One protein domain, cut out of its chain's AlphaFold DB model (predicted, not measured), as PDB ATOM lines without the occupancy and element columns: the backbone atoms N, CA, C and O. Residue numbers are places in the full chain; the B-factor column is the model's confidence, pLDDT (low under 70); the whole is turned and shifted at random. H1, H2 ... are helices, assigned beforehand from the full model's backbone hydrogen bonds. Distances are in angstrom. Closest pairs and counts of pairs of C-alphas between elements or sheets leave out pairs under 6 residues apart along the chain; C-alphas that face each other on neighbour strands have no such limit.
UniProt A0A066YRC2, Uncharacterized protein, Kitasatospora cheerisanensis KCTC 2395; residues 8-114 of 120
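AT A GLANCE: This is residues 8 to 114 of the 120 residues of an uncharacterized protein of Kitasatospora cheerisanensis KCTC 2395 (UniProt A0A066YRC2). The longest helix, H3, crosses a helix in the middle of the domain, H5, and H1 and H4 pack on H5 crosswise, H4 near the beginning of H5 and H1 near its end. H2 folds back beside H1 as a helical hairpin, and three long stretches of loop, residues 17 to 34, 58 to 71 and 100 to 114, complete this small body of mostly crossed helices. The printed part has 107 residues with five named helices, H1 to H5 in order along the chain, and no named strand; the class is all helix, though under half of the residues, 49, are in named elements. The whole is compact, with a radius of gyration of the C-alphas of 12.6 A, and rounded, with spans of 34 by 27 by 23 A.

IN THESE COORDINATES: H3, residues 46 to 57, is the longest helix at 16.4 A from first to last C-alpha, and C-alpha 46 is at (191.010, 130.305, 195.456). H5, residues 90 to 99, is 14.5 A long and ends with C-alpha 99 at (188.064, 134.978, 185.092). H4 is residues 72 to 80, 12.1 A long. H2 is residues 35 to 43, 12.1 A long. H1, residues 8 to 16, is 12.2 A long and begins with C-alpha 8 at (181.381, 132.502, 192.799).

HOW THE PARTS SIT: H3 touches H5, the hub, at a steep tilt of 63 degrees, the same way; their closest C-alphas, of Val 49 and Ala 92, are 4.6 A apart. H3 touches H4 with residues 51 to 55 alone, about perpendicular at 83 degrees, the closest C-alphas being those of Tyr 55 and Ala 79, 5.8 A apart. H4 also touches H5, about perpendicular at 85 degrees, with the C-alphas of Tyr 73 and Asn 90 closest at 5.7 A. H1 touches H5 about perpendicular at 78 degrees, closest at the C-alphas of Asp 9 and Ile 99, 6.6 A. H1 and H2 touch as a hairpin, a shallow tilt of 20 degrees, opposite ways, closest at the C-alphas of Leu 10 and Arg 43, 6.9 A. H4 is apart from H1 and H2. In H1, H2, H3, H4 and H5 every O i to N i+4 pair is within hydrogen-bond range.

THE WHOLE: The two C-alphas farthest apart, those of Gly 30 and Arg 59, are 36.0 A apart. The printed part has no cut. The links H1 to H2 and H3 to H4 are long, with 18 and 14 residues. Residues 28 to 32 and 64 to 67 have pLDDT under 70; the mean of the printed part is 90.0.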
ATOM      1  N   ALA A   8     182.409 132.518 193.833       98.25
ATOM      2  CA  ALA A   8     181.381 132.502 192.799       98.25
ATOM      3  C   ALA A   8     181.970 132.650 191.383       98.25
ATOM      4  O   ALA A   8     181.475 132.017 190.453       98.25
ATOM      5  N   ASP A   9     183.043 133.432 191.218       98.31
ATOM      6  CA  ASP A   9     183.737 133.566 189.930       98.31
ATOM      7  C   ASP A   9     184.404 132.247 189.518       98.31
ATOM      8  O   ASP A   9     184.293 131.813 188.368       98.31
ATOM      9  N   LEU A  10     185.069 131.585 190.472       98.44
ATOM     10  CA  LEU A  10     185.701 130.287 190.246       98.44
ATOM     11  C   LEU A  10     184.663 129.197 189.955       98.44
ATOM     12  O   LEU A  10     184.835 128.428 189.011       98.44
ATOM     13  N   ASP A  11     183.573 129.157 190.717       98.38
ATOM     14  CA  ASP A  11     182.484 128.203 190.521       98.38
ATOM     15  C   ASP A  11     181.832 128.381 189.142       98.38
ATOM     16  O   ASP A  11     181.665 127.403 188.414       98.38
ATOM     17  N   ALA A  12     181.569 129.624 188.722       98.38
ATOM     18  CA  ALA A  12     181.025 129.915 187.398       98.38
ATOM     19  C   ALA A  12     181.952 129.443 186.264       98.38
ATOM     20  O   ALA A  12     181.485 128.900 185.259       98.38
ATOM     21  N   VAL A  13     183.270 129.602 186.422       98.12
ATOM     22  CA  VAL A  13     184.249 129.069 185.466       98.12
ATOM     23  C   VAL A  13     184.255 127.545 185.467       98.12
ATOM     24  O   VAL A  13     184.246 126.939 184.396       98.12
ATOM     25  N   LEU A  14     184.236 126.904 186.636       97.44
ATOM     26  CA  LEU A  14     184.184 125.446 186.731       97.44
ATOM     27  C   LEU A  14     182.920 124.887 186.067       97.44
ATOM     28  O   LEU A  14     183.009 123.851 185.402       97.44
ATOM     29  N   ASP A  15     181.779 125.551 186.209       97.44
ATOM     30  CA  ASP A  15     180.513 125.148 185.591       97.44
ATOM     31  C   ASP A  15     180.535 125.317 184.065       97.44
ATOM     32  O   ASP A  15     180.114 124.418 183.335       97.44
ATOM     33  N   ALA A  16     181.100 126.419 183.563       97.50
ATOM     34  CA  ALA A  16     181.250 126.663 182.126       97.50
ATOM     35  C   ALA A  16     182.299 125.751 181.458       97.50
ATOM     36  O   ALA A  16     182.226 125.485 180.256       97.50
ATOM     37  N   HIS A  17     183.272 125.258 182.228       95.88
ATOM     38  CA  HIS A  17     184.415 124.492 181.739       95.88
ATOM     39  C   HIS A  17     184.519 123.129 182.446       95.88
ATOM     40  O   HIS A  17     185.386 122.927 183.300       95.88
ATOM     41  N   PRO A  18     183.688 122.134 182.077       93.69
ATOM     42  CA  PRO A  18     183.619 120.843 182.774       93.69
ATOM     43  C   PRO A  18     184.903 120.006 182.678       93.69
ATOM     44  O   PRO A  18     185.106 119.086 183.469       93.69
ATOM     45  N   LEU A  19     185.773 120.310 181.711       93.19
ATOM     46  CA  LEU A  19     187.062 119.643 181.518       93.19
ATOM     47  C   LEU A  19     188.223 120.327 182.254       93.19
ATOM     48  O   LEU A  19     189.332 119.800 182.232       93.19
ATOM     49  N   LEU A  20     187.993 121.482 182.883       95.81
ATOM     50  CA  LEU A  20     188.985 122.154 183.717       95.81
ATOM     51  C   LEU A  20     189.044 121.486 185.095       95.81
ATOM     52  O   LEU A  20     188.006 121.270 185.723       95.81
ATOM     53  N   ASN A  21     190.254 121.183 185.566       95.44
ATOM     54  CA  ASN A  21     190.545 120.694 186.915       95.44
ATOM     55  C   ASN A  21     191.934 121.190 187.381       95.44
ATOM     56  O   ASN A  21     192.623 121.879 186.632       95.44
ATOM     57  N   ALA A  22     192.375 120.842 188.597       96.06
ATOM     58  CA  ALA A  22     193.651 121.315 189.158       96.06
ATOM     59  C   ALA A  22     194.895 120.994 188.294       96.06
ATOM     60  O   ALA A  22     195.877 121.738 188.304       96.06
ATOM     61  N   ASN A  23     194.867 119.922 187.501       93.50
ATOM     62  CA  ASN A  23     195.993 119.503 186.660       93.50
ATOM     63  C   ASN A  23     196.072 120.268 185.328       93.50
ATOM     64  O   ASN A  23     197.135 120.304 184.710       93.50
ATOM     65  N   GLY A  24     194.977 120.882 184.877       94.06
ATOM     66  CA  GLY A  24     194.906 121.556 183.583       94.06
ATOM     67  C   GLY A  24     193.546 121.383 182.909       94.06
ATOM     68  O   GLY A  24     192.519 121.269 183.584       94.06
ATOM     69  N   TYR A  25     193.536 121.360 181.576       93.62
ATOM     70  CA  TYR A  25     192.312 121.250 180.779       93.62
ATOM     71  C   TYR A  25     192.229 119.951 179.961       93.62
ATOM     72  O   TYR A  25     193.218 119.414 179.477       93.62
ATOM     73  N   GLY A  26     191.023 119.426 179.760       89.06
ATOM     74  CA  GLY A  26     190.816 118.272 178.883       89.06
ATOM     75  C   GLY A  26     191.141 116.923 179.528       89.06
ATOM     76  O   GLY A  26     191.129 116.759 180.746       89.06
ATOM     77  N   ARG A  27     191.363 115.916 178.676       78.69
ATOM     78  CA  ARG A  27     191.666 114.528 179.063       78.69
ATOM     79  C   ARG A  27     192.831 114.000 178.220       78.69
ATOM     80  O   ARG A  27     192.585 113.297 177.238       78.69
ATOM     81  N   PRO A  28     194.082 114.385 178.527       67.69
ATOM     82  CA  PRO A  28     195.231 113.918 177.762       67.69
ATOM     83  C   PRO A  28     195.308 112.386 177.768       67.69
ATOM     84  O   PRO A  28     195.094 111.732 178.790       67.69
ATOM     85  N   ILE A  29     195.604 111.816 176.600       67.19
ATOM     86  CA  ILE A  29     195.721 110.368 176.408       67.19
ATOM     87  C   ILE A  29     196.824 109.831 177.331       67.19
ATOM     88  O   ILE A  29     197.924 110.378 177.369       67.19
ATOM     89  N   GLY A  30     196.533 108.757 178.070       64.25
ATOM     90  CA  GLY A  30     197.496 108.110 178.971       64.25
ATOM     91  C   GLY A  30     197.557 108.685 180.389       64.25
ATOM     92  O   GLY A  30     198.289 108.149 181.215       64.25
ATOM     93  N   TYR A  31     196.764 109.712 180.702       62.25
ATOM     94  CA  TYR A  31     196.636 110.251 182.055       62.25
ATOM     95  C   TYR A  31     195.241 109.972 182.624       62.25
ATOM     96  O   TYR A  31     194.236 110.475 182.124       62.25
ATOM     97  N   SER A  32     195.164 109.181 183.699       63.03
ATOM     98  CA  SER A  32     193.915 108.908 184.419       63.03
ATOM     99  C   SER A  32     193.753 109.864 185.603       63.03
ATOM    100  O   SER A  32     193.885 109.468 186.761       63.03
ATOM    101  N   TYR A  33     193.499 111.141 185.327       70.62
ATOM    102  CA  TYR A  33     193.085 112.058 186.386       70.62
ATOM    103  C   TYR A  33     191.601 111.864 186.670       70.62
ATOM    104  O   TYR A  33     190.772 111.955 185.757       70.62
ATOM    105  N   ASP A  34     191.254 111.653 187.938       80.19
ATOM    106  CA  ASP A  34     189.870 111.799 188.365       80.19
ATOM    107  C   ASP A  34     189.484 113.272 188.200       80.19
ATOM    108  O   ASP A  34     189.908 114.155 188.948       80.19
ATOM    109  N   THR A  35     188.707 113.540 187.152       84.62
ATOM    110  CA  THR A  35     188.279 114.895 186.817       84.62
ATOM    111  C   THR A  35     187.383 115.469 187.912       84.62
ATOM    112  O   THR A  35     187.448 116.668 188.152       84.62
ATOM    113  N   ALA A  36     186.584 114.652 188.603       90.19
ATOM    114  CA  ALA A  36     185.731 115.124 189.688       90.19
ATOM    115  C   ALA A  36     186.574 115.505 190.911       90.19
ATOM    116  O   ALA A  36     186.448 116.623 191.410       90.19
ATOM    117  N   ALA A  37     187.498 114.635 191.329       92.44
ATOM    118  CA  ALA A  37     188.402 114.929 192.441       92.44
ATOM    119  C   ALA A  37     189.308 116.134 192.142       92.44
ATOM    120  O   ALA A  37     189.462 117.021 192.977       92.44
ATOM    121  N   GLY A  38     189.858 116.226 190.927       94.38
ATOM    122  CA  GLY A  38     190.679 117.366 190.518       94.38
ATOM    123  C   GLY A  38     189.892 118.676 190.416       94.38
ATOM    124  O   GLY A  38     190.467 119.750 190.589       94.38
ATOM    125  N   ARG A  39     188.591 118.617 190.107       95.94
ATOM    126  CA  ARG A  39     187.705 119.792 190.113       95.94
ATOM    127  C   ARG A  39     187.430 120.267 191.525       95.94
ATOM    128  O   ARG A  39     187.492 121.467 191.763       95.94
ATOM    129  N   GLU A  40     187.173 119.341 192.440       96.69
ATOM    130  CA  GLU A  40     186.987 119.686 193.847       96.69
ATOM    131  C   GLU A  40     188.267 120.245 194.460       96.69
ATOM    132  O   GLU A  40     188.237 121.265 195.142       96.69
ATOM    133  N   GLN A  41     189.415 119.653 194.120       97.19
ATOM    134  CA  GLN A  41     190.705 120.219 194.478       97.19
ATOM    135  C   GLN A  41     190.811 121.664 193.978       97.19
ATOM    136  O   GLN A  41     191.065 122.546 194.786       97.19
ATOM    137  N   LEU A  42     190.573 121.925 192.686       97.94
ATOM    138  CA  LEU A  42     190.659 123.278 192.125       97.94
ATOM    139  C   LEU A  42     189.697 124.260 192.808       97.94
ATOM    140  O   LEU A  42     190.085 125.399 193.056       97.94
ATOM    141  N   ARG A  43     188.481 123.827 193.161       97.81
ATOM    142  CA  ARG A  43     187.501 124.649 193.886       97.81
ATOM    143  C   ARG A  43     188.062 125.187 195.208       97.81
ATOM    144  O   ARG A  43     187.744 126.315 195.570       97.81
ATOM    145  N   GLY A  44     188.928 124.424 195.880       97.62
ATOM    146  CA  GLY A  44     189.610 124.818 197.117       97.62
ATOM    147  C   GLY A  44     190.859 125.699 196.948       97.62
ATOM    148  O   GLY A  44     191.449 126.091 197.951       97.62
ATOM    149  N   LEU A  45     191.281 126.030 195.721       97.94
ATOM    150  CA  LEU A  45     192.537 126.751 195.434       97.94
ATOM    151  C   LEU A  45     192.329 128.241 195.112       97.94
ATOM    152  O   LEU A  45     193.079 128.820 194.325       97.94
ATOM    153  N   LEU A  46     191.337 128.896 195.728       98.00
ATOM    154  CA  LEU A  46     191.010 130.305 195.456       98.00
ATOM    155  C   LEU A  46     192.218 131.252 195.615       98.00
ATOM    156  O   LEU A  46     192.386 132.173 194.820       98.00
ATOM    157  N   GLY A  47     193.092 130.995 196.595       97.38
ATOM    158  CA  GLY A  47     194.322 131.772 196.794       97.38
ATOM    159  C   GLY A  47     195.308 131.666 195.624       97.38
ATOM    160  O   GLY A  47     195.854 132.680 195.196       97.38
ATOM    161  N   GLU A  48     195.488 130.471 195.053       98.19
ATOM    162  CA  GLU A  48     196.327 130.286 193.860       98.19
ATOM    163  C   GLU A  48     195.718 130.979 192.635       98.19
ATOM    164  O   GLU A  48     196.440 131.567 191.831       98.19
ATOM    165  N   VAL A  49     194.388 130.925 192.494       98.25
ATOM    166  CA  VAL A  49     193.659 131.581 191.397       98.25
ATOM    167  C   VAL A  49     193.826 133.098 191.478       98.25
ATOM    168  O   VAL A  49     194.155 133.722 190.470       98.25
ATOM    169  N   GLN A  50     193.664 133.687 192.668       97.56
ATOM    170  CA  GLN A  50     193.905 135.116 192.885       97.56
ATOM    171  C   GLN A  50     195.348 135.490 192.538       97.56
ATOM    172  O   GLN A  50     195.569 136.430 191.776       97.56
ATOM    173  N   HIS A  51     196.324 134.724 193.028       96.25
ATOM    174  CA  HIS A  51     197.739 134.973 192.745       96.25
ATOM    175  C   HIS A  51     198.049 134.930 191.244       96.25
ATOM    176  O   HIS A  51     198.713 135.814 190.700       96.25
ATOM    177  N   CYS A  52     197.514 133.930 190.541       96.50
ATOM    178  CA  CYS A  52     197.659 133.823 189.094       96.50
ATOM    179  C   CYS A  52     196.998 135.001 188.364       96.50
ATOM    180  O   CYS A  52     197.549 135.491 187.380       96.50
ATOM    181  N   ALA A  53     195.848 135.484 188.837       95.62
ATOM    182  CA  ALA A  53     195.179 136.647 188.262       95.62
ATOM    183  C   ALA A  53     195.987 137.934 188.460       95.62
ATOM    184  O   ALA A  53     196.135 138.718 187.520       95.62
ATOM    185  N   ASP A  54     196.581 138.123 189.636       94.56
ATOM    186  CA  ASP A  54     197.465 139.254 189.920       94.56
ATOM    187  C   ASP A  54     198.717 139.210 189.032       94.56
ATOM    188  O   ASP A  54     199.084 140.217 188.411       94.56
ATOM    189  N   TYR A  55     199.310 138.024 188.864       93.56
ATOM    190  CA  TYR A  55     200.391 137.800 187.908       93.56
ATOM    191  C   TYR A  55     199.960 138.128 186.470       93.56
ATOM    192  O   TYR A  55     200.689 138.806 185.747       93.56
ATOM    193  N   LEU A  56     198.767 137.718 186.042       91.88
ATOM    194  CA  LEU A  56     198.234 137.998 184.704       91.88
ATOM    195  C   LEU A  56     197.821 139.469 184.499       91.88
ATOM    196  O   LEU A  56     197.766 139.958 183.370       91.88
ATOM    197  N   HIS A  57     197.582 140.224 185.565       89.69
ATOM    198  CA  HIS A  57     197.439 141.678 185.491       89.69
ATOM    199  C   HIS A  57     198.781 142.414 185.488       89.69
ATOM    200  O   HIS A  57     198.850 143.581 185.085       89.69
ATOM    201  N   SER A  58     199.859 141.746 185.891       85.12
ATOM    202  CA  SER A  58     201.206 142.289 185.791       85.12
ATOM    203  C   SER A  58     201.657 142.395 184.322       85.12
ATOM    204  O   SER A  58     201.222 141.652 183.446       85.12
ATOM    205  N   ARG A  59     202.549 143.345 184.017       73.62
ATOM    206  CA  ARG A  59     203.135 143.507 182.668       73.62
ATOM    207  C   ARG A  59     204.150 142.415 182.244       73.62
ATOM    208  O   ARG A  59     204.237 142.161 181.045       73.62
ATOM    209  N   PRO A  60     204.924 141.773 183.148       73.38
ATOM    210  CA  PRO A  60     205.989 140.827 182.788       73.38
ATOM    211  C   PRO A  60     205.641 139.641 181.880       73.38
ATOM    212  O   PRO A  60     206.512 139.185 181.146       73.38
ATOM    213  N   TRP A  61     204.421 139.101 181.902       73.88
ATOM    214  CA  TRP A  61     204.085 137.958 181.037       73.88
ATOM    215  C   TRP A  61     203.795 138.376 179.586       73.88
ATOM    216  O   TRP A  61     203.944 137.565 178.677       73.88
ATOM    217  N   GLN A  62     203.435 139.644 179.355       72.94
ATOM    218  CA  GLN A  62     203.050 140.172 178.038       72.94
ATOM    219  C   GLN A  62     204.244 140.376 177.097       72.94
ATOM    220  O   GLN A  62     204.061 140.523 175.893       72.94
ATOM    221  N   THR A  63     205.473 140.382 177.622       70.94
ATOM    222  CA  THR A  63     206.701 140.478 176.815       70.94
ATOM    223  C   THR A  63     207.120 139.136 176.210       70.94
ATOM    224  O   THR A  63     208.116 139.068 175.490       70.94
ATOM    225  N   ARG A  64     206.381 138.057 176.493       66.56
ATOM    226  CA  ARG A  64     206.646 136.712 175.979       66.56
ATOM    227  C   ARG A  64     206.221 136.593 174.520       66.56
ATOM    228  O   ARG A  64     205.099 136.930 174.163       66.56
ATOM    229  N   LEU A  65     207.136 136.102 173.684       60.97
ATOM    230  CA  LEU A  65     207.000 136.145 172.223       60.97
ATOM    231  C   LEU A  65     206.693 134.788 171.571       60.97
ATOM    232  O   LEU A  65     206.336 134.762 170.397       60.97
ATOM    233  N   SER A  66     206.820 133.663 172.286       69.44
ATOM    234  CA  SER A  66     206.563 132.331 171.715       69.44
ATOM    235  C   SER A  66     205.295 131.699 172.279       69.44
ATOM    236  O   SER A  66     205.023 131.799 173.477       69.44
ATOM    237  N   SER A  67     204.551 130.981 171.435       67.31
ATOM    238  CA  SER A  67     203.379 130.198 171.849       67.31
ATOM    239  C   SER A  67     203.707 129.247 173.000       67.31
ATOM    240  O   SER A  67     202.978 129.207 173.981       67.31
ATOM    241  N   HIS A  68     204.858 128.572 172.946       74.12
ATOM    242  CA  HIS A  68     205.305 127.680 174.013       74.12
ATOM    243  C   HIS A  68     205.456 128.405 175.362       74.12
ATOM    244  O   HIS A  68     204.992 127.912 176.386       74.12
ATOM    245  N   SER A  69     206.038 129.609 175.386       78.00
ATOM    246  CA  SER A  69     206.191 130.399 176.623       78.00
ATOM    247  C   SER A  69     204.869 130.915 177.212       78.00
ATOM    248  O   SER A  69     204.827 131.313 178.380       78.00
ATOM    249  N   LEU A  70     203.810 130.885 176.400       86.88
ATOM    250  CA  LEU A  70     202.446 131.288 176.721       86.88
ATOM    251  C   LEU A  70     201.540 130.108 177.114       86.88
ATOM    252  O   LEU A  70     200.370 130.317 177.428       86.88
ATOM    253  N   HIS A  71     202.051 128.872 177.114       92.81
ATOM    254  CA  HIS A  71     201.324 127.738 177.683       92.81
ATOM    255  C   HIS A  71     201.078 127.974 179.172       92.81
ATOM    256  O   HIS A  71     201.976 128.426 179.894       92.81
ATOM    257  N   SER A  72     199.892 127.599 179.646       94.38
ATOM    258  CA  SER A  72     199.509 127.735 181.052       94.38
ATOM    259  C   SER A  72     200.531 127.101 182.000       94.38
ATOM    260  O   SER A  72     200.852 127.704 183.019       94.38
ATOM    261  N   TYR A  73     201.134 125.966 181.619       94.62
ATOM    262  CA  TYR A  73     202.190 125.297 182.388       94.62
ATOM    263  C   TYR A  73     203.441 126.166 182.588       94.62
ATOM    264  O   TYR A  73     204.000 126.246 183.676       94.62
ATOM    265  N   ASN A  74     203.884 126.874 181.552       93.12
ATOM    266  CA  ASN A  74     205.056 127.743 181.659       93.12
ATOM    267  C   ASN A  74     204.719 129.049 182.387       93.12
ATOM    268  O   ASN A  74     205.551 129.614 183.105       93.12
ATOM    269  N   LEU A  75     203.487 129.532 182.224       93.94
ATOM    270  CA  LEU A  75     202.998 130.702 182.936       93.94
ATOM    271  C   LEU A  75     202.821 130.422 184.430       93.94
ATOM    272  O   LEU A  75     203.262 131.258 185.216       93.94
ATOM    273  N   LYS A  76     202.292 129.258 184.849       94.88
ATOM    274  CA  LYS A  76     202.186 128.924 186.283       94.88
ATOM    275  C   LYS A  76     203.548 128.968 186.962       94.88
ATOM    276  O   LYS A  76     203.681 129.682 187.938       94.88
ATOM    277  N   HIS A  77     204.590 128.364 186.388       94.62
ATOM    278  CA  HIS A  77     205.947 128.429 186.952       94.62
ATOM    279  C   HIS A  77     206.490 129.852 187.072       94.62
ATOM    280  O   HIS A  77     207.317 130.165 187.922       94.62
ATOM    281  N   SER A  78     206.019 130.749 186.220       92.50
ATOM    282  CA  SER A  78     206.419 132.148 186.279       92.50
ATOM    283  C   SER A  78     205.658 132.914 187.354       92.50
ATOM    284  O   SER A  78     206.240 133.792 187.980       92.50
ATOM    285  N   ALA A  79     204.396 132.550 187.593       93.50
ATOM    286  CA  ALA A  79     203.620 133.027 188.728       93.50
ATOM    287  C   ALA A  79     204.162 132.478 190.060       93.50
ATOM    288  O   ALA A  79     204.234 133.235 191.017       93.50
ATOM    289  N   GLU A  80     204.625 131.222 190.120       95.12
ATOM    290  CA  GLU A  80     205.237 130.629 191.328       95.12
ATOM    291  C   GLU A  80     206.433 131.454 191.828       95.12
ATOM    292  O   GLU A  80     206.570 131.722 193.018       95.12
ATOM    293  N   ASN A  81     207.273 131.910 190.893       91.00
ATOM    294  CA  ASN A  81     208.444 132.739 191.181       91.00
ATOM    295  C   ASN A  81     208.106 134.229 191.381       91.00
ATOM    296  O   ASN A  81     208.976 135.026 191.736       91.00
ATOM    297  N   TRP A  82     206.867 134.642 191.109       90.00
ATOM    298  CA  TRP A  82     206.444 136.026 191.258       90.00
ATOM    299  C   TRP A  82     205.967 136.261 192.690       90.00
ATOM    300  O   TRP A  82     204.987 135.668 193.125       90.00
ATOM    301  N   GLY A  83     206.670 137.118 193.433       83.62
ATOM    302  CA  GLY A  83     206.296 137.457 194.812       83.62
ATOM    303  C   GLY A  83     206.521 136.343 195.845       83.62
ATOM    304  O   GLY A  83     205.951 136.439 196.923       83.62
ATOM    305  N   ASP A  84     207.332 135.325 195.524       84.12
ATOM    306  CA  ASP A  84     207.687 134.202 196.416       84.12
ATOM    307  C   ASP A  84     206.471 133.439 196.984       84.12
ATOM    308  O   ASP A  84     206.451 132.998 198.131       84.12
ATOM    309  N   PHE A  85     205.416 133.303 196.174       91.75
ATOM    310  CA  PHE A  85     204.170 132.647 196.583       91.75
ATOM    311  C   PHE A  85     204.323 131.129 196.747       91.75
ATOM    312  O   PHE A  85     203.610 130.504 197.533       91.75
ATOM    313  N   GLY A  86     205.257 130.529 196.007       93.19
ATOM    314  CA  GLY A  86     205.433 129.084 195.953       93.19
ATOM    315  C   GLY A  86     204.537 128.432 194.902       93.19
ATOM    316  O   GLY A  86     204.115 129.068 193.940       93.19
ATOM    317  N   TYR A  87     204.307 127.128 195.055       95.69
ATOM    318  CA  TYR A  87     203.615 126.313 194.056       95.69
ATOM    319  C   TYR A  87     202.204 126.835 193.742       95.69
ATOM    320  O   TYR A  87     201.443 127.159 194.650       95.69
ATOM    321  N   VAL A  88     201.832 126.817 192.458       97.25
ATOM    322  CA  VAL A  88     200.442 126.979 192.011       97.25
ATOM    323  C   VAL A  88     200.080 125.893 191.010       97.25
ATOM    324  O   VAL A  88     200.892 125.456 190.189       97.25
ATOM    325  N   SER A  89     198.842 125.436 191.043       97.38
ATOM    326  CA  SER A  89     198.321 124.443 190.116       97.38
ATOM    327  C   SER A  89     198.175 125.009 188.698       97.38
ATOM    328  O   SER A  89     197.962 126.202 188.476       97.38
ATOM    329  N   ASN A  90     198.283 124.136 187.694       96.88
ATOM    330  CA  ASN A  90     198.058 124.535 186.304       96.88
ATOM    331  C   ASN A  90     196.590 124.948 186.086       96.88
ATOM    332  O   ASN A  90     196.307 125.917 185.384       96.88
ATOM    333  N   GLY A  91     195.661 124.258 186.756       97.50
ATOM    334  CA  GLY A  91     194.244 124.609 186.775       97.50
ATOM    335  C   GLY A  91     193.979 126.022 187.291       97.50
ATOM    336  O   GLY A  91     193.180 126.735 186.687       97.50
ATOM    337  N   ALA A  92     194.684 126.463 188.341       98.44
ATOM    338  CA  ALA A  92     194.533 127.815 188.878       98.44
ATOM    339  C   ALA A  92     194.934 128.900 187.867       98.44
ATOM    340  O   ALA A  92     194.218 129.889 187.716       98.44
ATOM    341  N   MET A  93     196.016 128.689 187.110       98.00
ATOM    342  CA  MET A  93     196.442 129.610 186.048       98.00
ATOM    343  C   MET A  93     195.400 129.721 184.924       98.00
ATOM    344  O   MET A  93     195.078 130.821 184.470       98.00
ATOM    345  N   ILE A  94     194.838 128.590 184.490       98.00
ATOM    346  CA  ILE A  94     193.800 128.559 183.449       98.00
ATOM    347  C   ILE A  94     192.519 129.239 183.947       98.00
ATOM    348  O   ILE A  94     191.952 130.069 183.236       98.00
ATOM    349  N   ALA A  95     192.085 128.926 185.172       98.38
ATOM    350  CA  ALA A  95     190.915 129.542 185.791       98.38
ATOM    351  C   ALA A  95     191.085 131.063 185.900       98.38
ATOM    352  O   ALA A  95     190.202 131.807 185.481       98.38
ATOM    353  N   ALA A  96     192.244 131.528 186.373       97.69
ATOM    354  CA  ALA A  96     192.555 132.948 186.468       97.69
ATOM    355  C   ALA A  96     192.445 133.652 185.109       97.69
ATOM    356  O   ALA A  96     191.772 134.677 185.015       97.69
ATOM    357  N   ALA A  97     193.027 133.083 184.047       96.06
ATOM    358  CA  ALA A  97     192.950 133.646 182.697       96.06
ATOM    359  C   ALA A  97     191.505 133.771 182.185       96.06
ATOM    360  O   ALA A  97     191.161 134.786 181.577       96.06
ATOM    361  N   LEU A  98     190.658 132.775 182.465       97.19
ATOM    362  CA  LEU A  98     189.236 132.794 182.118       97.19
ATOM    363  C   LEU A  98     188.474 133.871 182.904       97.19
ATOM    364  O   LEU A  98     187.726 134.643 182.301       97.19
ATOM    365  N   ILE A  99     188.709 133.981 184.218       97.25
ATOM    366  CA  ILE A  99     188.064 134.978 185.092       97.25
ATOM    367  C   ILE A  99     188.431 136.401 184.655       97.25
ATOM    368  O   ILE A  99     187.549 137.244 184.475       97.25
ATOM    369  N   VAL A 100     189.717 136.669 184.408       94.38
ATOM    370  CA  VAL A 100     190.200 138.001 183.991       94.38
ATOM    371  C   VAL A 100     190.096 138.242 182.481       94.38
ATOM    372  O   VAL A 100     190.531 139.281 181.983       94.38
ATOM    373  N   ARG A 101     189.473 137.309 181.748       93.81
ATOM    374  CA  ARG A 101     189.131 137.404 180.319       93.81
ATOM    375  C   ARG A 101     190.330 137.623 179.396       93.81
ATOM    376  O   ARG A 101     190.226 138.324 178.387       93.81
ATOM    377  N   ILE A 102     191.465 137.006 179.707       91.25
ATOM    378  CA  ILE A 102     192.587 136.945 178.768       91.25
ATOM    379  C   ILE A 102     192.281 135.875 177.711       91.25
ATOM    380  O   ILE A 102     191.894 134.763 178.071       91.25
ATOM    381  N   PRO A 103     192.463 136.170 176.408       91.25
ATOM    382  CA  PRO A 103     192.232 135.195 175.348       91.25
ATOM    383  C   PRO A 103     193.011 133.897 175.572       91.25
ATOM    384  O   PRO A 103     194.217 133.932 175.805       91.25
ATOM    385  N   ILE A 104     192.340 132.756 175.453       91.94
ATOM    386  CA  ILE A 104     192.918 131.428 175.679       91.94
ATOM    387  C   ILE A 104     192.417 130.451 174.610       91.94
ATOM    388  O   ILE A 104     191.251 130.509 174.214       91.94
ATOM    389  N   ARG A 105     193.282 129.551 174.130       92.38
ATOM    390  CA  ARG A 105     192.890 128.418 173.273       92.38
ATOM    391  C   ARG A 105     192.929 127.145 174.096       92.38
ATOM    392  O   ARG A 105     193.989 126.749 174.552       92.38
ATOM    393  N   LEU A 106     191.757 126.547 174.283       91.69
ATOM    394  CA  LEU A 106     191.531 125.354 175.098       91.69
ATOM    395  C   LEU A 106     191.627 124.082 174.238       91.69
ATOM    396  O   LEU A 106     190.609 123.462 173.933       91.69
ATOM    397  N   ASP A 107     192.833 123.744 173.788       86.25
ATOM    398  CA  ASP A 107     193.123 122.640 172.859       86.25
ATOM    399  C   ASP A 107     193.805 121.420 173.504       86.25
ATOM    400  O   ASP A 107     193.690 120.318 172.968       86.25
ATOM    401  N   ASP A 108     194.465 121.579 174.654       88.31
ATOM    402  CA  ASP A 108     195.131 120.488 175.372       88.31
ATOM    403  C   ASP A 108     195.213 120.723 176.900       88.31
ATOM    404  O   ASP A 108     194.523 121.583 177.448       88.31
ATOM    405  N   LEU A 109     196.041 119.925 177.594       91.75
ATOM    406  CA  LEU A 109     196.301 120.019 179.039       91.75
ATOM    407  C   LEU A 109     196.845 121.381 179.481       91.75
ATOM    408  O   LEU A 109     196.549 121.834 180.589       91.75
ATOM    409  N   ASN A 110     197.649 122.008 178.630       93.38
ATOM    410  CA  ASN A 110     198.451 123.192 178.891       93.38
ATOM    411  C   ASN A 110     198.106 124.299 177.879       93.38
ATOM    412  O   ASN A 110     198.988 124.735 177.128       93.38
ATOM    413  N   PRO A 111     196.845 124.767 177.859       92.31
ATOM    414  CA  PRO A 111     196.338 125.672 176.839       92.31
ATOM    415  C   PRO A 111     197.172 126.950 176.719       92.31
ATOM    416  O   PRO A 111     197.752 127.452 177.688       92.31
ATOM    417  N   THR A 112     197.205 127.514 175.512       92.88
ATOM    418  CA  THR A 112     197.934 128.762 175.241       92.88
ATOM    419  C   THR A 112     197.103 129.978 175.666       92.88
ATOM    420  O   THR A 112     195.978 130.153 175.193       92.88
ATOM    421  N   ILE A 113     197.675 130.847 176.503       91.88
ATOM    422  CA  ILE A 113     197.070 132.080 177.038       91.88
ATOM    423  C   ILE A 113     197.668 133.312 176.335       91.88
ATOM    424  O   ILE A 113     198.846 133.347 176.010       91.88
ATOM    425  N   GLY A 114     196.878 134.360 176.106       86.19
ATOM    426  CA  GLY A 114     197.342 135.606 175.488       86.19
ATOM    427  C   GLY A 114     197.390 135.571 173.963       86.19
ATOM    428  O   GLY A 114     198.158 136.314 173.351       86.19
TER     429      GLY A 114